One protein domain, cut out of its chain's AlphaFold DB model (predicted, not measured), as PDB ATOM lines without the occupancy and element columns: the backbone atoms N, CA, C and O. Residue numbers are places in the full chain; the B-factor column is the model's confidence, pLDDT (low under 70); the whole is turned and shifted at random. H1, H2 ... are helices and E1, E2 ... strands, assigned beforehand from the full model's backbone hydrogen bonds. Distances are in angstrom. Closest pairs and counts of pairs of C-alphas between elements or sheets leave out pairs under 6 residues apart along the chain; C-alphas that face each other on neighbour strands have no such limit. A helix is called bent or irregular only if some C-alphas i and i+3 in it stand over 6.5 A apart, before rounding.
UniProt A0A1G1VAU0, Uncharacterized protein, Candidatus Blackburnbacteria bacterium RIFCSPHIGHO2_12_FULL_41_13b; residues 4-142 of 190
ATOM      1  N   PRO A   4     -85.886 -26.650-138.887       69.38
ATOM      2  CA  PRO A   4     -86.400 -27.708-138.026       69.38
ATOM      3  C   PRO A   4     -86.634 -28.959-138.875       69.38
ATOM      4  O   PRO A   4     -87.193 -28.854-139.968       69.38
ATOM      5  N   PHE A   5     -86.174 -30.120-138.392       57.62
ATOM      6  CA  PHE A   5     -86.116 -31.400-139.122       57.62
ATOM      7  C   PHE A   5     -87.356 -31.693-139.997       57.62
ATOM      8  O   PHE A   5     -87.229 -32.248-141.087       57.62
ATOM      9  N   GLY A   6     -88.547 -31.262-139.562       67.19
ATOM     10  CA  GLY A   6     -89.794 -31.384-140.323       67.19
ATOM     11  C   GLY A   6     -89.822 -30.635-141.664       67.19
ATOM     12  O   GLY A   6     -90.318 -31.183-142.642       67.19
ATOM     13  N   ILE A   7     -89.259 -29.426-141.768       74.00
ATOM     14  CA  ILE A   7     -89.299 -28.621-143.008       74.00
ATOM     15  C   ILE A   7     -88.428 -29.251-144.098       74.00
ATOM     16  O   ILE A   7     -88.844 -29.335-145.254       74.00
ATOM     17  N   ALA A   8     -87.239 -29.738-143.736       77.06
ATOM     18  CA  ALA A   8     -86.355 -30.408-144.686       77.06
ATOM     19  C   ALA A   8     -86.992 -31.703-145.215       77.06
ATOM     20  O   ALA A   8     -86.919 -31.991-146.409       77.06
ATOM     21  N   PHE A   9     -87.673 -32.452-144.342       81.38
ATOM     22  CA  PHE A   9     -88.394 -33.657-144.732       81.38
ATOM     23  C   PHE A   9     -89.590 -33.358-145.654       81.38
ATOM     24  O   PHE A   9     -89.736 -34.008-146.687       81.38
ATOM     25  N   LEU A  10     -90.409 -32.345-145.340       85.12
ATOM     26  CA  LEU A  10     -91.526 -31.930-146.199       85.12
ATOM     27  C   LEU A  10     -91.039 -31.513-147.589       85.12
ATOM     28  O   LEU A  10     -91.626 -31.922-148.590       85.12
ATOM     29  N   LYS A  11     -89.920 -30.779-147.666       88.44
ATOM     30  CA  LYS A  11     -89.318 -30.420-148.953       88.44
ATOM     31  C   LYS A  11     -88.887 -31.656-149.742       88.44
ATOM     32  O   LYS A  11     -89.130 -31.732-150.942       88.44
ATOM     33  N   LYS A  12     -88.292 -32.655-149.085       89.69
ATOM     34  CA  LYS A  12     -87.942 -33.930-149.729       89.69
ATOM     35  C   LYS A  12     -89.177 -34.700-150.214       89.69
ATOM     36  O   LYS A  12     -89.131 -35.262-151.302       89.69
ATOM     37  N   ALA A  13     -90.280 -34.689-149.463       87.75
ATOM     38  CA  ALA A  13     -91.543 -35.307-149.881       87.75
ATOM     39  C   ALA A  13     -92.176 -34.595-151.096       87.75
ATOM     40  O   ALA A  13     -92.677 -35.250-152.010       87.75
ATOM     41  N   GLU A  14     -92.094 -33.263-151.156       89.94
ATOM     42  CA  GLU A  14     -92.496 -32.480-152.333       89.94
ATOM     43  C   GLU A  14     -91.643 -32.848-153.562       89.94
ATOM     44  O   GLU A  14     -92.169 -33.139-154.639       89.94
ATOM     45  N   LEU A  15     -90.317 -32.911-153.393       92.19
ATOM     46  CA  LEU A  15     -89.396 -33.309-154.459       92.19
ATOM     47  C   LEU A  15     -89.600 -34.767-154.894       92.19
ATOM     48  O   LEU A  15     -89.471 -35.073-156.078       92.19
ATOM     49  N   TYR A  16     -89.975 -35.657-153.975       91.81
ATOM     50  CA  TYR A  16     -90.375 -37.026-154.298       91.81
ATOM     51  C   TYR A  16     -91.579 -37.047-155.253       91.81
ATOM     52  O   TYR A  16     -91.517 -37.701-156.296       91.81
ATOM     53  N   ASN A  17     -92.636 -36.274-154.967       89.88
ATOM     54  CA  ASN A  17     -93.779 -36.143-155.880       89.88
ATOM     55  C   ASN A  17     -93.356 -35.617-157.254       89.88
ATOM     56  O   ASN A  17     -93.816 -36.128-158.277       89.88
ATOM     57  N   LEU A  18     -92.463 -34.625-157.291       91.56
ATOM     58  CA  LEU A  18     -91.930 -34.080-158.539       91.56
ATOM     59  C   LEU A  18     -91.206 -35.156-159.368       91.56
ATOM     60  O   LEU A  18     -91.488 -35.304-160.558       91.56
ATOM     61  N   ILE A  19     -90.341 -35.959-158.737       92.12
ATOM     62  CA  ILE A  19     -89.651 -37.088-159.382       92.12
ATOM     63  C   ILE A  19     -90.667 -38.100-159.925       92.12
ATOM     64  O   ILE A  19     -90.564 -38.508-161.082       92.12
ATOM     65  N   CYS A  20     -91.678 -38.477-159.136       90.06
ATOM     66  CA  CYS A  20     -92.720 -39.406-159.575       90.06
ATOM     67  C   CYS A  20     -93.521 -38.872-160.772       90.06
ATOM     68  O   CYS A  20     -93.865 -39.640-161.676       90.06
ATOM     69  N   ARG A  21     -93.804 -37.562-160.810       90.38
ATOM     70  CA  ARG A  21     -94.475 -36.915-161.947       90.38
ATOM     71  C   ARG A  21     -93.615 -36.984-163.207       90.38
ATOM     72  O   ARG A  21     -94.140 -37.377-164.248       90.38
ATOM     73  N   PHE A  22     -92.313 -36.704-163.116       90.75
ATOM     74  CA  PHE A  22     -91.403 -36.861-164.257       90.75
ATOM     75  C   PHE A  22     -91.288 -38.319-164.710       90.75
ATOM     76  O   PHE A  22     -91.425 -38.593-165.903       90.75
ATOM     77  N   ASP A  23     -91.135 -39.268-163.784       89.88
ATOM     78  CA  ASP A  23     -91.091 -40.699-164.106       89.88
ATOM     79  C   ASP A  23     -92.359 -41.143-164.862       89.88
ATOM     80  O   ASP A  23     -92.273 -41.898-165.834       89.88
ATOM     81  N   LYS A  24     -93.538 -40.655-164.455       89.50
ATOM     82  CA  LYS A  24     -94.815 -40.933-165.130       89.50
ATOM     83  C   LYS A  24     -94.900 -40.261-166.500       89.50
ATOM     84  O   LYS A  24     -95.253 -40.925-167.473       89.50
ATOM     85  N   GLN A  25     -94.569 -38.972-166.586       88.06
ATOM     86  CA  GLN A  25     -94.636 -38.193-167.823       88.06
ATOM     87  C   GLN A  25     -93.766 -38.818-168.914       88.06
ATOM     88  O   GLN A  25     -94.254 -39.080-170.010       88.06
ATOM     89  N   TYR A  26     -92.506 -39.127-168.607       86.75
ATOM     90  CA  TYR A  26     -91.594 -39.708-169.590       86.75
ATOM     91  C   TYR A  26     -91.929 -41.158-169.933       86.75
ATOM     92  O   TYR A  26     -91.754 -41.563-171.080       86.75
ATOM     93  N   ARG A  27     -92.456 -41.943-168.984       86.44
ATOM     94  CA  ARG A  27     -92.938 -43.299-169.283       86.44
ATOM     95  C   ARG A  27     -94.093 -43.276-170.282       86.44
ATOM     96  O   ARG A  27     -94.093 -44.078-171.211       86.44
ATOM     97  N   ASN A  28     -95.046 -42.365-170.099       85.75
ATOM     98  CA  ASN A  28     -96.155 -42.191-171.035       85.75
ATOM     99  C   ASN A  28     -95.643 -41.707-172.393       85.75
ATOM    100  O   ASN A  28     -95.951 -42.308-173.410       85.75
ATOM    101  N   ALA A  29     -94.757 -40.710-172.397       83.00
ATOM    102  CA  ALA A  29     -94.209 -40.148-173.622       83.00
ATOM    103  C   ALA A  29     -93.454 -41.187-174.482       83.00
ATOM    104  O   ALA A  29     -93.577 -41.182-175.708       83.00
ATOM    105  N   VAL A  30     -92.721 -42.111-173.848       82.75
ATOM    106  CA  VAL A  30     -92.078 -43.246-174.535       82.75
ATOM    107  C   VAL A  30     -93.111 -44.263-175.029       82.75
ATOM    108  O   VAL A  30     -93.002 -44.751-176.149       82.75
ATOM    109  N   LYS A  31     -94.134 -44.575-174.221       84.06
ATOM    110  CA  LYS A  31     -95.208 -45.507-174.604       84.06
ATOM    111  C   LYS A  31     -96.009 -45.008-175.811       84.06
ATOM    112  O   LYS A  31     -96.356 -45.808-176.673       84.06
ATOM    113  N   ASP A  32     -96.249 -43.704-175.879       84.75
ATOM    114  CA  ASP A  32     -97.017 -43.051-176.941       84.75
ATOM    115  C   ASP A  32     -96.163 -42.772-178.195       84.75
ATOM    116  O   ASP A  32     -96.643 -42.196-179.166       84.75
ATOM    117  N   GLY A  33     -94.877 -43.152-178.185       79.31
ATOM    118  CA  GLY A  33     -93.953 -42.979-179.311       79.31
ATOM    119  C   GLY A  33     -93.452 -41.547-179.522       79.31
ATOM    120  O   GLY A  33     -92.662 -41.311-180.432       79.31
ATOM    121  N   SER A  34     -93.858 -40.592-178.678       76.62
ATOM    122  CA  SER A  34     -93.411 -39.189-178.755       76.62
ATOM    123  C   SER A  34     -91.918 -39.007-178.453       76.62
ATOM    124  O   SER A  34     -91.307 -38.036-178.894       76.62
ATOM    125  N   PHE A  35     -91.315 -39.960-177.736       68.56
ATOM    126  CA  PHE A  35     -89.878 -40.035-177.511       68.56
ATOM    127  C   PHE A  35     -89.369 -41.456-177.746       68.56
ATOM    128  O   PHE A  35     -89.922 -42.414-177.210       68.56
ATOM    129  N   GLU A  36     -88.245 -41.592-178.455       69.06
ATOM    130  CA  GLU A  36     -87.535 -42.877-178.565       69.06
ATOM    131  C   GLU A  36     -86.966 -43.339-177.211       69.06
ATOM    132  O   GLU A  36     -86.732 -44.526-176.997       69.06
ATOM    133  N   SER A  37     -86.708 -42.399-176.298       70.94
ATOM    134  CA  SER A  37     -86.107 -42.648-174.986       70.94
ATOM    135  C   SER A  37     -86.311 -41.464-174.041       70.94
ATOM    136  O   SER A  37     -86.609 -40.360-174.482       70.94
ATOM    137  N   SER A  38     -86.158 -41.687-172.734       79.06
ATOM    138  CA  SER A  38     -86.391 -40.672-171.700       79.06
ATOM    139  C   SER A  38     -85.119 -39.861-171.393       79.06
ATOM    140  O   SER A  38     -84.212 -40.413-170.761       79.06
ATOM    141  N   PRO A  39     -85.043 -38.554-171.731       81.69
ATOM    142  CA  PRO A  39     -83.954 -37.667-171.296       81.69
ATOM    143  C   PRO A  39     -83.810 -37.604-169.772       81.69
ATOM    144  O   PRO A  39     -82.710 -37.496-169.237       81.69
ATOM    145  N   TRP A  40     -84.919 -37.782-169.052       89.94
ATOM    146  CA  TRP A  40     -84.929 -37.788-167.593       89.94
ATOM    147  C   TRP A  40     -84.058 -38.894-166.983       89.94
ATOM    148  O   TRP A  40     -83.518 -38.735-165.892       89.94
ATOM    149  N   SER A  41     -83.857 -40.008-167.691       88.44
ATOM    150  CA  SER A  41     -83.018 -41.105-167.194       88.44
ATOM    151  C   SER A  41     -81.552 -40.699-166.986       88.44
ATOM    152  O   SER A  41     -80.965 -41.079-165.974       88.44
ATOM    153  N   ILE A  42     -80.972 -39.895-167.887       88.19
ATOM    154  CA  ILE A  42     -79.600 -39.387-167.736       88.19
ATOM    155  C   ILE A  42     -79.529 -38.255-166.715       88.19
ATOM    156  O   ILE A  42     -78.650 -38.275-165.856       88.19
ATOM    157  N   GLU A  43     -80.497 -37.342-166.737       91.50
ATOM    158  CA  GLU A  43     -80.636 -36.264-165.751       91.50
ATOM    159  C   GLU A  43     -80.659 -36.834-164.318       91.50
ATOM    160  O   GLU A  43     -79.903 -36.397-163.450       91.50
ATOM    161  N   ARG A  44     -81.439 -37.899-164.090       92.44
ATOM    162  CA  ARG A  44     -81.537 -38.603-162.803       92.44
ATOM    163  C   ARG A  44     -80.207 -39.215-162.355       92.44
ATOM    164  O   ARG A  44     -79.871 -39.134-161.173       92.44
ATOM    165  N   GLN A  45     -79.438 -39.805-163.275       90.38
ATOM    166  CA  GLN A  45     -78.113 -40.347-162.948       90.38
ATOM    167  C   GLN A  45     -77.113 -39.238-162.614       90.38
ATOM    168  O   GLN A  45     -76.350 -39.400-161.666       90.38
ATOM    169  N   ILE A  46     -77.155 -38.100-163.316       90.12
ATOM    170  CA  ILE A  46     -76.305 -36.935-163.025       90.12
ATOM    171  C   ILE A  46     -76.614 -36.380-161.626       90.12
ATOM    172  O   ILE A  46     -75.696 -36.191-160.828       90.12
ATOM    173  N   LEU A  47     -77.890 -36.189-161.278       92.12
ATOM    174  CA  LEU A  47     -78.302 -35.698-159.951       92.12
ATOM    175  C   LEU A  47     -77.903 -36.666-158.827       92.12
ATOM    176  O   LEU A  47     -77.374 -36.268-157.792       92.12
ATOM    177  N   ARG A  48     -78.079 -37.970-159.042       91.31
ATOM    178  CA  ARG A  48     -77.631 -38.988-158.086       91.31
ATOM    179  C   ARG A  48     -76.109 -39.017-157.942       91.31
ATOM    180  O   ARG A  48     -75.593 -39.178-156.836       91.31
ATOM    181  N   TRP A  49     -75.389 -38.954-159.058       88.50
ATOM    182  CA  TRP A  49     -73.930 -38.994-159.078       88.50
ATOM    183  C   TRP A  49     -73.337 -37.788-158.353       88.50
ATOM    184  O   TRP A  49     -72.455 -37.960-157.511       88.50
ATOM    185  N   THR A  50     -73.877 -36.599-158.615       87.62
ATOM    186  CA  THR A  50     -73.454 -35.351-157.970       87.62
ATOM    187  C   THR A  50     -73.685 -35.386-156.459       87.62
ATOM    188  O   THR A  50     -72.781 -35.021-155.714       87.62
ATOM    189  N   TYR A  51     -74.803 -35.955-155.992       88.31
ATOM    190  CA  TYR A  51     -75.023 -36.209-154.563       88.31
ATOM    191  C   TYR A  51     -74.005 -37.193-153.947       88.31
ATOM    192  O   TYR A  51     -73.500 -36.958-152.853       88.31
ATOM    193  N   ARG A  52     -73.689 -38.308-154.625       82.94
ATOM    194  CA  ARG A  52     -72.834 -39.375-154.058       82.94
ATOM    195  C   ARG A  52     -71.341 -39.065-154.061       82.94
ATOM    196  O   ARG A  52     -70.621 -39.586-153.213       82.94
ATOM    197  N   HIS A  53     -70.865 -38.331-155.062       71.44
ATOM    198  CA  HIS A  53     -69.439 -38.295-155.386       71.44
ATOM    199  C   HIS A  53     -68.871 -36.896-155.624       71.44
ATOM    200  O   HIS A  53     -67.679 -36.811-155.918       71.44
ATOM    201  N   HIS A  54     -69.648 -35.810-155.482       55.03
ATOM    202  CA  HIS A  54     -69.099 -34.468-155.684       55.03
ATOM    203  C   HIS A  54     -68.769 -33.703-154.402       55.03
ATOM    204  O   HIS A  54     -69.566 -33.558-153.479       55.03
ATOM    205  N   LYS A  55     -67.537 -33.186-154.429       50.06
ATOM    206  CA  LYS A  55     -66.791 -32.484-153.387       50.06
ATOM    207  C   LYS A  55     -67.063 -30.973-153.360       50.06
ATOM    208  O   LYS A  55     -66.438 -30.284-152.567       50.06
ATOM    209  N   HIS A  56     -67.973 -30.442-154.183       50.38
ATOM    210  CA  HIS A  56     -68.246 -29.002-154.223       50.38
ATOM    211  C   HIS A  56     -69.701 -28.711-154.626       50.38
ATOM    212  O   HIS A  56     -70.051 -28.683-155.807       50.38
ATOM    213  N   LEU A  57     -70.539 -28.403-153.634       59.62
ATOM    214  CA  LEU A  57     -71.509 -27.322-153.809       59.62
ATOM    215  C   LEU A  57     -70.746 -26.133-154.413       59.62
ATOM    216  O   LEU A  57     -69.804 -25.649-153.789       59.62
ATOM    217  N   GLY A  58     -71.091 -25.722-155.632       67.00
ATOM    218  CA  GLY A  58     -70.466 -24.565-156.279       67.00
ATOM    219  C   GLY A  58     -69.355 -24.844-157.299       67.00
ATOM    220  O   GLY A  58     -68.847 -23.875-157.850       67.00
ATOM    221  N   SER A  59     -68.975 -26.100-157.600       80.06
ATOM    222  CA  SER A  59     -68.077 -26.367-158.746       80.06
ATOM    223  C   SER A  59     -68.852 -26.716-160.017       80.06
ATOM    224  O   SER A  59     -69.786 -27.522-159.937       80.06
ATOM    225  N   PRO A  60     -68.427 -26.227-161.193       84.56
ATOM    226  CA  PRO A  60     -68.979 -26.656-162.472       84.56
ATOM    227  C   PRO A  60     -68.852 -28.160-162.714       84.56
ATOM    228  O   PRO A  60     -67.832 -28.771-162.389       84.56
ATOM    229  N   ILE A  61     -69.870 -28.753-163.335       82.12
ATOM    230  CA  ILE A  61     -69.782 -30.099-163.899       82.12
ATOM    231  C   ILE A  61     -68.888 -30.029-165.132       82.12
ATOM    232  O   ILE A  61     -69.213 -29.335-166.097       82.12
ATOM    233  N   ASN A  62     -67.790 -30.785-165.129       79.44
ATOM    234  CA  ASN A  62     -66.986 -30.944-166.333       79.44
ATOM    235  C   ASN A  62     -67.769 -31.770-167.373       79.44
ATOM    236  O   ASN A  62     -68.114 -32.932-167.131       79.44
ATOM    237  N   THR A  63     -68.030 -31.174-168.537       77.88
ATOM    238  CA  THR A  63     -68.719 -31.805-169.669       77.88
ATOM    239  C   THR A  63     -67.981 -33.024-170.215       77.88
ATOM    240  O   THR A  63     -68.627 -33.923-170.754       77.88
ATOM    241  N   ASP A  64     -66.666 -33.121-170.001       77.81
ATOM    242  CA  ASP A  64     -65.852 -34.278-170.389       77.81
ATOM    243  C   ASP A  64     -66.351 -35.577-169.743       77.81
ATOM    244  O   ASP A  64     -66.276 -36.646-170.353       77.81
ATOM    245  N   HIS A  65     -66.954 -35.502-168.549       77.44
ATOM    246  CA  HIS A  65     -67.554 -36.658-167.875       77.44
ATOM    247  C   HIS A  65     -68.746 -37.252-168.622       77.44
ATOM    248  O   HIS A  65     -69.081 -38.420-168.415       77.44
ATOM    249  N   LEU A  66     -69.395 -36.467-169.476       77.50
ATOM    250  CA  LEU A  66     -70.522 -36.912-170.283       77.50
ATOM    251  C   LEU A  66     -70.097 -37.276-171.705       77.50
ATOM    252  O   LEU A  66     -70.945 -37.664-172.493       77.50
ATOM    253  N   THR A  67     -68.812 -37.208-172.050       74.50
ATOM    254  CA  THR A  67     -68.330 -37.623-173.373       74.50
ATOM    255  C   THR A  67     -68.269 -39.139-173.508       74.50
ATOM    256  O   THR A  67     -68.270 -39.876-172.521       74.50
ATOM    257  N   ASN A  68     -68.211 -39.630-174.748       67.38
ATOM    258  CA  ASN A  68     -67.980 -41.049-175.030       67.38
ATOM    259  C   ASN A  68     -66.484 -41.430-174.945       67.38
ATOM    260  O   ASN A  68     -66.100 -42.513-175.385       67.38
ATOM    261  N   ASP A  69     -65.628 -40.550-174.408       71.00
ATOM    262  CA  ASP A  69     -64.205 -40.834-174.223       71.00
ATOM    263  C   ASP A  69     -64.010 -41.835-173.064       71.00
ATOM    264  O   ASP A  69     -64.375 -41.552-171.916       71.00
ATOM    265  N   PRO A  70     -63.416 -43.015-173.317       64.06
ATOM    266  CA  PRO A  70     -63.274 -44.068-172.318       64.06
ATOM    267  C   PRO A  70     -62.446 -43.679-171.085       64.06
ATOM    268  O   PRO A  70     -62.563 -44.363-170.068       64.06
ATOM    269  N   LYS A  71     -61.616 -42.627-171.140       68.75
ATOM    270  CA  LYS A  71     -60.710 -42.273-170.036       68.75
ATOM    271  C   LYS A  71     -61.413 -41.555-168.877       68.75
ATOM    272  O   LYS A  71     -61.007 -41.727-167.731       68.75
ATOM    273  N   TRP A  72     -62.468 -40.788-169.162       65.00
ATOM    274  CA  TRP A  72     -63.116 -39.901-168.178       65.00
ATOM    275  C   TRP A  72     -64.647 -39.999-168.144       65.00
ATOM    276  O   TRP A  72     -65.286 -39.354-167.305       65.00
ATOM    277  N   SER A  73     -65.234 -40.817-169.024       78.50
ATOM    278  CA  SER A  73     -66.681 -40.944-169.174       78.50
ATOM    279  C   SER A  73     -67.359 -41.625-167.987       78.50
ATOM    280  O   SER A  73     -67.100 -42.784-167.653       78.50
ATOM    281  N   LYS A  74     -68.344 -40.930-167.419       84.38
ATOM    282  CA  LYS A  74     -69.293 -41.465-166.439       84.38
ATOM    283  C   LYS A  74     -70.444 -42.234-167.082       84.38
ATOM    284  O   LYS A  74     -71.156 -42.949-166.380       84.38
ATOM    285  N   LEU A  75     -70.590 -42.199-168.409       84.38
ATOM    286  CA  LEU A  75     -71.668 -42.901-169.120       84.38
ATOM    287  C   LEU A  75     -71.641 -44.418-168.872       84.38
ATOM    288  O   LEU A  75     -72.691 -45.062-168.800       84.38
ATOM    289  N   ARG A  76     -70.446 -45.004-168.699       83.56
ATOM    290  CA  ARG A  76     -70.297 -46.422-168.339       83.56
ATOM    291  C   ARG A  76     -70.801 -46.705-166.923       83.56
ATOM    292  O   ARG A  76     -71.538 -47.671-166.740       83.56
ATOM    293  N   GLU A  77     -70.450 -45.865-165.949       84.44
ATOM    294  CA  GLU A  77     -70.941 -45.969-164.563       84.44
ATOM    295  C   GLU A  77     -72.463 -45.795-164.491       84.44
ATOM    296  O   GLU A  77     -73.132 -46.464-163.706       84.44
ATOM    297  N   PHE A  78     -73.028 -44.964-165.368       87.25
ATOM    298  CA  PHE A  78     -74.474 -44.779-165.495       87.25
ATOM    299  C   PHE A  78     -75.177 -45.938-166.218       87.25
ATOM    300  O   PHE A  78     -76.401 -45.937-166.346       87.25
ATOM    301  N   GLY A  79     -74.429 -46.935-166.704       85.19
ATOM    302  CA  GLY A  79     -74.976 -48.081-167.427       85.19
ATOM    303  C   GLY A  79     -75.522 -47.733-168.814       85.19
ATOM    304  O   GLY A  79     -76.303 -48.505-169.370       85.19
ATOM    305  N   MET A  80     -75.122 -46.593-169.384       86.12
ATOM    306  CA  MET A  80     -75.589 -46.106-170.691       86.12
ATOM    307  C   MET A  80     -74.807 -46.699-171.856       86.12
ATOM    308  O   MET A  80     -75.250 -46.643-173.001       86.12
ATOM    309  N   VAL A  81     -73.663 -47.300-171.554       86.31
ATOM    310  CA  VAL A  81     -72.766 -47.931-172.516       86.31
ATOM    311  C   VAL A  81     -72.916 -49.456-172.426       86.31
ATOM    312  O   VAL A  81     -73.213 -50.017-171.365       86.31
ATOM    313  N   ASP A  82     -72.778 -50.142-173.554       86.69
ATOM    314  CA  ASP A  82     -72.760 -51.599-173.637       86.69
ATOM    315  C   ASP A  82     -71.373 -52.184-173.286       86.69
ATOM    316  O   ASP A  82     -70.405 -51.472-173.006       86.69
ATOM    317  N   ARG A  83     -71.252 -53.519-173.306       84.44
ATOM    318  CA  ARG A  83     -69.971 -54.204-173.034       84.44
ATOM    319  C   ARG A  83     -68.872 -53.850-174.045       84.44
ATOM    320  O   ARG A  83     -67.699 -54.018-173.729       84.44
ATOM    321  N   LYS A  84     -69.243 -53.374-175.236       84.00
ATOM    322  CA  LYS A  84     -68.344 -53.016-176.339       84.00
ATOM    323  C   LYS A  84     -67.945 -51.537-176.318       84.00
ATOM    324  O   LYS A  84     -67.223 -51.109-177.212       84.00
ATOM    325  N   GLY A  85     -68.388 -50.760-175.327       79.25
ATOM    326  CA  GLY A  85     -68.073 -49.335-175.252       79.25
ATOM    327  C   GLY A  85     -68.967 -48.447-176.124       79.25
ATOM    328  O   GLY A  85     -68.644 -47.281-176.303       79.25
ATOM    329  N   LYS A  86     -70.079 -48.965-176.667       84.81
ATOM    330  CA  LYS A  86     -71.029 -48.187-177.478       84.81
ATOM    331  C   LYS A  86     -72.234 -47.748-176.654       84.81
ATOM    332  O   LYS A  86     -72.691 -48.493-175.788       84.81
ATOM    333  N   LEU A  87     -72.786 -46.570-176.943       84.56
ATOM    334  CA  LEU A  87     -74.034 -46.121-176.326       84.56
ATOM    335  C   LEU A  87     -75.168 -47.104-176.647       84.56
ATOM    336  O   LEU A  87     -75.347 -47.536-177.791       84.56
ATOM    337  N   ARG A  88     -75.937 -47.489-175.622       84.94
ATOM    338  CA  ARG A  88     -77.115 -48.345-175.811       84.94
ATOM    339  C   ARG A  88     -78.132 -47.616-176.684       84.94
ATOM    340  O   ARG A  88     -78.159 -46.389-176.729       84.94
ATOM    341  N   LYS A  89     -78.993 -48.382-177.363       82.31
ATOM    342  CA  LYS A  89     -80.004 -47.852-178.294       82.31
ATOM    343  C   LYS A  89     -80.820 -46.713-177.666       82.31
ATOM    344  O   LYS A  89     -80.990 -45.682-178.304       82.31
ATOM    345  N   ASP A  90     -81.188 -46.878-176.401       79.69
ATOM    346  CA  ASP A  90     -81.988 -45.936-175.616       79.69
ATOM    347  C   ASP A  90     -81.258 -44.617-175.299       79.69
ATOM    348  O   ASP A  90     -81.866 -43.710-174.754       79.69
ATOM    349  N   TYR A  91     -79.967 -44.491-175.618       80.69
ATOM    350  CA  TYR A  91     -79.154 -43.294-175.369       80.69
ATOM    351  C   TYR A  91     -78.458 -42.769-176.628       80.69
ATOM    352  O   TYR A  91     -77.650 -41.849-176.548       80.69
ATOM    353  N   LYS A  92     -78.773 -43.308-177.814       77.88
ATOM    354  CA  LYS A  92     -78.157 -42.869-179.080       77.88
ATOM    355  C   LYS A  92     -78.433 -41.407-179.427       77.88
ATOM    356  O   LYS A  92     -77.659 -40.800-180.161       77.88
ATOM    357  N   TYR A  93     -79.501 -40.821-178.886       75.62
ATOM    358  CA  TYR A  93     -79.786 -39.392-179.046       75.62
ATOM    359  C   TYR A  93     -78.666 -38.494-178.491       75.62
ATOM    360  O   TYR A  93     -78.542 -37.351-178.922       75.62
ATOM    361  N   LEU A  94     -77.828 -39.015-177.588       75.44
ATOM    362  CA  LEU A  94     -76.661 -38.323-177.045       75.44
ATOM    363  C   LEU A  94     -75.497 -38.217-178.050       75.44
ATOM    364  O   LEU A  94     -74.730 -37.262-177.973       75.44
ATOM    365  N   GLU A  95     -75.381 -39.137-179.022       72.31
ATOM    366  CA  GLU A  95     -74.311 -39.124-180.042       72.31
ATOM    367  C   GLU A  95     -74.474 -37.983-181.058       72.31
ATOM    368  O   GLU A  95     -73.492 -37.510-181.621       72.31
ATOM    369  N   LYS A  96     -75.709 -37.517-181.294       61.81
ATOM    370  CA  LYS A  96     -76.044 -36.554-182.360       61.81
ATOM    371  C   LYS A  96     -75.766 -35.080-182.019       61.81
ATOM    372  O   LYS A  96     -76.202 -34.212-182.766       61.81
ATOM    373  N   GLY A  97     -75.035 -34.788-180.940       57.12
ATOM    374  CA  GLY A  97     -74.430 -33.462-180.756       57.12
ATOM    375  C   GLY A  97     -74.867 -32.629-179.555       57.12
ATOM    376  O   GLY A  97     -74.476 -31.475-179.500       57.12
ATOM    377  N   HIS A  98     -75.582 -33.159-178.558       61.56
ATOM    378  CA  HIS A  98     -75.787 -32.394-177.318       61.56
ATOM    379  C   HIS A  98     -75.760 -33.276-176.072       61.56
ATOM    380  O   HIS A  98     -76.773 -33.501-175.413       61.56
ATOM    381  N   LEU A  99     -74.563 -33.718-175.692       65.69
ATOM    382  CA  LEU A  99     -74.287 -34.168-174.322       65.69
ATOM    383  C   LEU A  99     -74.478 -33.044-173.288       65.69
ATOM    384  O   LEU A  99     -74.608 -33.314-172.096       65.69
ATOM    385  N   THR A 100     -74.561 -31.796-173.756       72.31
ATOM    386  CA  THR A 100     -74.947 -30.618-172.976       72.31
ATOM    387  C   THR A 100     -76.450 -30.551-172.722       72.31
ATOM    388  O   THR A 100     -76.856 -30.026-171.695       72.31
ATOM    389  N   LYS A 101     -77.296 -31.147-173.575       82.69
ATOM    390  CA  LYS A 101     -78.761 -31.041-173.473       82.69
ATOM    391  C   LYS A 101     -79.335 -31.604-172.168       82.69
ATOM    392  O   LYS A 101     -80.207 -30.959-171.598       82.69
ATOM    393  N   PRO A 102     -78.863 -32.748-171.636       86.19
ATOM    394  CA  PRO A 102     -79.239 -33.173-170.290       86.19
ATOM    395  C   PRO A 102     -78.902 -32.133-169.217       86.19
ATOM    396  O   PRO A 102     -79.704 -31.910-168.320       86.19
ATOM    397  N   LEU A 103     -77.745 -31.472-169.312       86.75
ATOM    398  CA  LEU A 103     -77.347 -30.436-168.357       86.75
ATOM    399  C   LEU A 103     -78.183 -29.158-168.527       86.75
ATOM    400  O   LEU A 103     -78.639 -28.595-167.540       86.75
ATOM    401  N   GLU A 104     -78.454 -28.741-169.762       87.81
ATOM    402  CA  GLU A 104     -79.347 -27.619-170.077       87.81
ATOM    403  C   GLU A 104     -80.769 -27.883-169.558       87.81
ATOM    404  O   GLU A 104     -81.379 -27.009-168.948       87.81
ATOM    405  N   ASN A 105     -81.282 -29.110-169.707       90.06
ATOM    406  CA  ASN A 105     -82.569 -29.507-169.138       90.06
ATOM    407  C   ASN A 105     -82.572 -29.391-167.607       90.06
ATOM    408  O   ASN A 105     -83.569 -28.952-167.035       90.06
ATOM    409  N   LEU A 106     -81.474 -29.752-166.931       91.56
ATOM    410  CA  LEU A 106     -81.348 -29.553-165.482       91.56
ATOM    411  C   LEU A 106     -81.409 -28.065-165.112       91.56
ATOM    412  O   LEU A 106     -82.034 -27.734-164.102       91.56
ATOM    413  N   VAL A 107     -80.828 -27.182-165.931       91.56
ATOM    414  CA  VAL A 107     -80.925 -25.727-165.734       91.56
ATOM    415  C   VAL A 107     -82.361 -25.241-165.917       91.56
ATOM    416  O   VAL A 107     -82.900 -24.582-165.033       91.56
ATOM    417  N   VAL A 108     -83.030 -25.634-167.006       91.62
ATOM    418  CA  VAL A 108     -84.434 -25.266-167.278       91.62
ATOM    419  C   VAL A 108     -85.375 -25.732-166.160       91.62
ATOM    420  O   VAL A 108     -86.354 -25.060-165.848       91.62
ATOM    421  N   ARG A 109     -85.079 -26.870-165.521       90.88
ATOM    422  CA  ARG A 109     -85.845 -27.390-164.375       90.88
ATOM    423  C   ARG A 109     -85.507 -26.725-163.035       90.88
ATOM    424  O   ARG A 109     -86.161 -27.039-162.045       90.88
ATOM    425  N   GLY A 110     -84.491 -25.864-162.978       91.94
ATOM    426  CA  GLY A 110     -84.020 -25.224-161.744       91.94
ATOM    427  C   GLY A 110     -83.162 -26.121-160.840       91.94
ATOM    428  O   GLY A 110     -82.894 -25.777-159.690       91.94
ATOM    429  N   PHE A 111     -82.711 -27.275-161.335       92.88
ATOM    430  CA  PHE A 111     -81.796 -28.169-160.611       92.88
ATOM    431  C   PHE A 111     -80.323 -27.805-160.815       92.88
ATOM    432  O   PHE A 111     -79.444 -28.340-160.140       92.88
ATOM    433  N   ALA A 112     -80.049 -26.908-161.751       91.56
ATOM    434  CA  ALA A 112     -78.728 -26.383-162.020       91.56
ATOM    435  C   ALA A 112     -78.812 -24.910-162.440       91.56
ATOM    436  O   ALA A 112     -79.882 -24.407-162.775       91.56
ATOM    437  N   THR A 113     -77.677 -24.228-162.422       90.69
ATOM    438  CA  THR A 113     -77.516 -22.828-162.823       90.69
ATOM    439  C   THR A 113     -76.248 -22.682-163.648       90.69
ATOM    440  O   THR A 113     -75.278 -23.413-163.430       90.69
ATOM    441  N   TYR A 114     -76.230 -21.724-164.573       87.75
ATOM    442  CA  TYR A 114     -74.989 -21.334-165.233       87.75
ATOM    443  C   TYR A 114     -74.071 -20.612-164.239       87.75
ATOM    444  O   TYR A 114     -74.524 -19.819-163.415       87.75
ATOM    445  N   PHE A 115     -72.788 -20.943-164.285       78.88
ATOM    446  CA  PHE A 115     -71.734 -20.332-163.495       78.88
ATOM    447  C   PHE A 115     -71.013 -19.316-164.371       78.88
ATOM    448  O   PHE A 115     -70.400 -19.698-165.363       78.88
ATOM    449  N   ASP A 116     -71.107 -18.051-163.964       68.88
ATOM    450  CA  ASP A 116     -70.472 -16.885-164.581       68.88
ATOM    451  C   ASP A 116     -71.012 -16.523-165.984       68.88
ATOM    452  O   ASP A 116     -70.532 -16.983-167.017       68.88
ATOM    453  N   GLU A 117     -72.028 -15.651-166.032       56.94
ATOM    454  CA  GLU A 117     -72.660 -15.177-167.280       56.94
ATOM    455  C   GLU A 117     -71.710 -14.347-168.177       56.94
ATOM    456  O   GLU A 117     -72.031 -14.074-169.333       56.94
ATOM    457  N   ALA A 118     -70.532 -13.949-167.673       54.53
ATOM    458  CA  ALA A 118     -69.626 -12.998-168.320       54.53
ATOM    459  C   ALA A 118     -68.422 -13.622-169.057       54.53
ATOM    460  O   ALA A 118     -67.782 -12.933-169.858       54.53
ATOM    461  N   HIS A 119     -68.072 -14.894-168.826       46.12
ATOM    462  CA  HIS A 119     -66.829 -15.488-169.344       46.12
ATOM    463  C   HIS A 119     -67.057 -16.823-170.065       46.12
ATOM    464  O   HIS A 119     -66.916 -17.877-169.470       46.12
ATOM    465  N   ALA A 120     -67.363 -16.736-171.368       45.38
ATOM    466  CA  ALA A 120     -67.088 -17.650-172.500       45.38
ATOM    467  C   ALA A 120     -67.210 -19.193-172.377       45.38
ATOM    468  O   ALA A 120     -67.079 -19.880-173.391       45.38
ATOM    469  N   HIS A 121     -67.522 -19.776-171.225       53.25
ATOM    470  CA  HIS A 121     -67.728 -21.206-171.048       53.25
ATOM    471  C   HIS A 121     -68.949 -21.407-170.153       53.25
ATOM    472  O   HIS A 121     -68.894 -21.111-168.966       53.25
ATOM    473  N   ASN A 122     -70.045 -21.915-170.735       64.69
ATOM    474  CA  ASN A 122     -71.308 -22.254-170.063       64.69
ATOM    475  C   ASN A 122     -71.105 -23.388-169.043       64.69
ATOM    476  O   ASN A 122     -71.542 -24.524-169.235       64.69
ATOM    477  N   ALA A 123     -70.393 -23.090-167.968       79.81
ATOM    478  CA  ALA A 123     -70.169 -23.971-166.848       79.81
ATOM    479  C   ALA A 123     -71.503 -24.167-166.118       79.81
ATOM    480  O   ALA A 123     -72.157 -23.201-165.743       79.81
ATOM    481  N   ILE A 124     -71.934 -25.414-165.929       86.44
ATOM    482  CA  ILE A 124     -73.210 -25.720-165.268       86.44
ATOM    483  C   ILE A 124     -72.922 -26.239-163.865       86.44
ATOM    484  O   ILE A 124     -72.202 -27.222-163.693       86.44
ATOM    485  N   VAL A 125     -73.493 -25.584-162.858       89.31
ATOM    486  CA  VAL A 125     -73.356 -25.932-161.439       89.31
ATOM    487  C   VAL A 125     -74.690 -26.448-160.921       89.31
ATOM    488  O   VAL A 125     -75.734 -25.872-161.210       89.31
ATOM    489  N   ILE A 126     -74.673 -27.526-160.138       90.62
ATOM    490  CA  ILE A 126     -75.891 -28.052-159.509       90.62
ATOM    491  C   ILE A 126     -76.347 -27.113-158.388       90.62
ATOM    492  O   ILE A 126     -75.557 -26.738-157.519       90.62
ATOM    493  N   SER A 127     -77.634 -26.764-158.401       91.00
ATOM    494  CA  SER A 127     -78.252 -25.931-157.372       91.00
ATOM    495  C   SER A 127     -78.439 -26.707-156.064       91.00
ATOM    496  O   SER A 127     -78.334 -27.937-156.005       91.00
ATOM    497  N   LYS A 128     -78.766 -26.000-154.980       89.56
ATOM    498  CA  LYS A 128     -79.113 -26.641-153.704       89.56
ATOM    499  C   LYS A 128     -80.304 -27.591-153.870       89.56
ATOM    500  O   LYS A 128     -80.311 -28.688-153.313       89.56
ATOM    501  N   GLU A 129     -81.284 -27.187-154.668       90.25
ATOM    502  CA  GLU A 129     -82.456 -27.974-155.028       90.25
ATOM    503  C   GLU A 129     -82.055 -29.223-155.814       90.25
ATOM    504  O   GLU A 129     -82.517 -30.314-155.485       90.25
ATOM    505  N   GLY A 130     -81.154 -29.104-156.794       91.88
ATOM    506  CA  GLY A 130     -80.650 -30.250-157.554       91.88
ATOM    507  C   GLY A 130     -79.941 -31.289-156.680       91.88
ATOM    508  O   GLY A 130     -80.171 -32.489-156.836       91.88
ATOM    509  N   LEU A 131     -79.150 -30.850-155.697       91.31
ATOM    510  CA  LEU A 131     -78.527 -31.753-154.722       91.31
ATOM    511  C   LEU A 131     -79.556 -32.457-153.841       91.31
ATOM    512  O   LEU A 131     -79.439 -33.661-153.612       91.31
ATOM    513  N   LEU A 132     -80.581 -31.732-153.385       91.75
ATOM    514  CA  LEU A 132     -81.656 -32.308-152.580       91.75
ATOM    515  C   LEU A 132     -82.470 -33.333-153.387       91.75
ATOM    516  O   LEU A 132     -82.831 -34.386-152.866       91.75
ATOM    517  N   VAL A 133     -82.702 -33.079-154.678       94.31
ATOM    518  CA  VAL A 133     -83.302 -34.059-155.597       94.31
ATOM    519  C   VAL A 133     -82.399 -35.286-155.748       94.31
ATOM    520  O   VAL A 133     -82.889 -36.413-155.680       94.31
ATOM    521  N   GLY A 134     -81.087 -35.091-155.906       93.00
ATOM    522  CA  GLY A 134     -80.099 -36.172-155.961       93.00
ATOM    523  C   GLY A 134     -80.103 -37.065-154.718       93.00
ATOM    524  O   GLY A 134     -80.048 -38.293-154.836       93.00
ATOM    525  N   GLU A 135     -80.241 -36.462-153.537       92.19
ATOM    526  CA  GLU A 135     -80.401 -37.168-152.264       92.19
ATOM    527  C   GLU A 135     -81.686 -38.005-152.240       92.19
ATOM    528  O   GLU A 135     -81.632 -39.207-151.973       92.19
ATOM    529  N   VAL A 136     -82.829 -37.406-152.593       92.81
ATOM    530  CA  VAL A 136     -84.121 -38.109-152.642       92.81
ATOM    531  C   VAL A 136     -84.066 -39.284-153.624       92.81
ATOM    532  O   VAL A 136     -84.505 -40.384-153.292       92.81
ATOM    533  N   ILE A 137     -83.462 -39.111-154.807       93.81
ATOM    534  CA  ILE A 137     -83.251 -40.206-155.770       93.81
ATOM    535  C   ILE A 137     -82.431 -41.336-155.137       93.81
ATOM    536  O   ILE A 137     -82.788 -42.511-155.269       93.81
ATOM    537  N   ALA A 138     -81.334 -40.999-154.455       91.31
ATOM    538  CA  ALA A 138     -80.475 -41.988-153.818       91.31
ATOM    539  C   ALA A 138     -81.202 -42.756-152.702       91.31
ATOM    540  O   ALA A 138     -80.978 -43.959-152.566       91.31
ATOM    541  N   ASP A 139     -82.076 -42.093-151.946       90.00
ATOM    542  CA  ASP A 139     -82.886 -42.714-150.899       90.00
ATOM    543  C   ASP A 139     -83.917 -43.700-151.464       90.00
ATOM    544  O   ASP A 139     -84.014 -44.826-150.972       90.00
ATOM    545  N   ILE A 140     -84.623 -43.329-152.538       89.00
ATOM    546  CA  ILE A 140     -85.588 -44.215-153.217       89.00
ATOM    547  C   ILE A 140     -84.880 -45.471-153.751       89.00
ATOM    548  O   ILE A 140     -85.378 -46.593-153.635       89.00
ATOM    549  N   GLU A 141     -83.693 -45.306-154.336       86.38
ATOM    550  CA  GLU A 141     -82.952 -46.406-154.956       86.38
ATOM    551  C   GLU A 141     -82.284 -47.361-153.966       86.38
ATOM    552  O   GLU A 141     -82.032 -48.514-154.324       86.38
ATOM    553  N   LYS A 142     -82.038 -46.934-152.720       82.31
ATOM    554  CA  LYS A 142     -81.568 -47.827-151.644       82.31
ATOM    555  C   LYS A 142     -82.577 -48.937-151.313       82.31
ATOM    556  O   LYS A 142     -82.244 -49.826-150.535       82.31
TER     557      LYS A 142
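This is residues 4 to 142 of the 190 residues of an uncharacterized protein of Candidatus Blackburnbacteria bacterium RIFCSPHIGHO2_12_FULL_41_13b (UniProt A0A1G1VAU0). H2 lies near the middle, with H6 crossing it and the long helix H1 crossing H6; H5 packs between H2 and a small hairpin of E1 and E2. H3, H4 and the long link between them are on the side away from H6. The printed part has 139 residues and is mostly helix, in the order H1, H2, H3, H4, H5, E1, E2, H6, with E1 and E2 an antiparallel sheet. It is compact, with a radius of gyration of the C-alphas of 15.5 A and spans of 49 by 41 by 27 A.

H1, residues 5 to 31, begins at C-alpha 5 (-86.116, -31.400, -139.122) and is 39.3 A long. H2 is residues 40 to 53, 19.7 A; H3 is residues 63 to 66; H4 is residues 89 to 94, irregular, with C-alphas 90 and 93 7.7 A apart. H5 is residues 101 to 108, E1 112 to 115 and E2 123 to 126. H6, residues 128 to 141, 20.2 A, ends at C-alpha 141 (-82.952, -46.406, -154.956).

H2 is the hub; helix packing is mostly crossed. H2 and H6 touch about perpendicular at 83 degrees, closest C-alphas Arg 48 and Gly 134, 4.3 A. H1 touches H6 with residues 12 to 19 alone, closest C-alphas Leu 15 and Val 133, 6.2 A. H1 and H2, a helical hairpin, only just touch, with 3 pairs of C-alphas within 8 A, closest Tyr 26 and Trp 40, 7.2 A. H2 touches H5 with residues 40 to 43 alone, closest C-alphas Glu 43 and Pro 102, 5.7 A. The closest C-alphas of H5 and E1 are Val 107 and Thr 113, 5.3 A. In the hairpin E1 and E2, N 113 and O 125 are within hydrogen-bond range at 2.8 A. H3 and H4 touch no helix. Every O i to N i+4 pair is within range in H1, H2, H5 and H6; H4 has 0 of 2, with 2 of 3 O i to N i+3 pairs, and H3 is too short for one.

The C-alphas farthest apart, Pro 4 and Lys 84, are 49.3 A apart. The printed part has no cut; the link H3 to H4 is long. Mean pLDDT of the printed part is 81.1, with 25 residues under 70, among them 116 to 122.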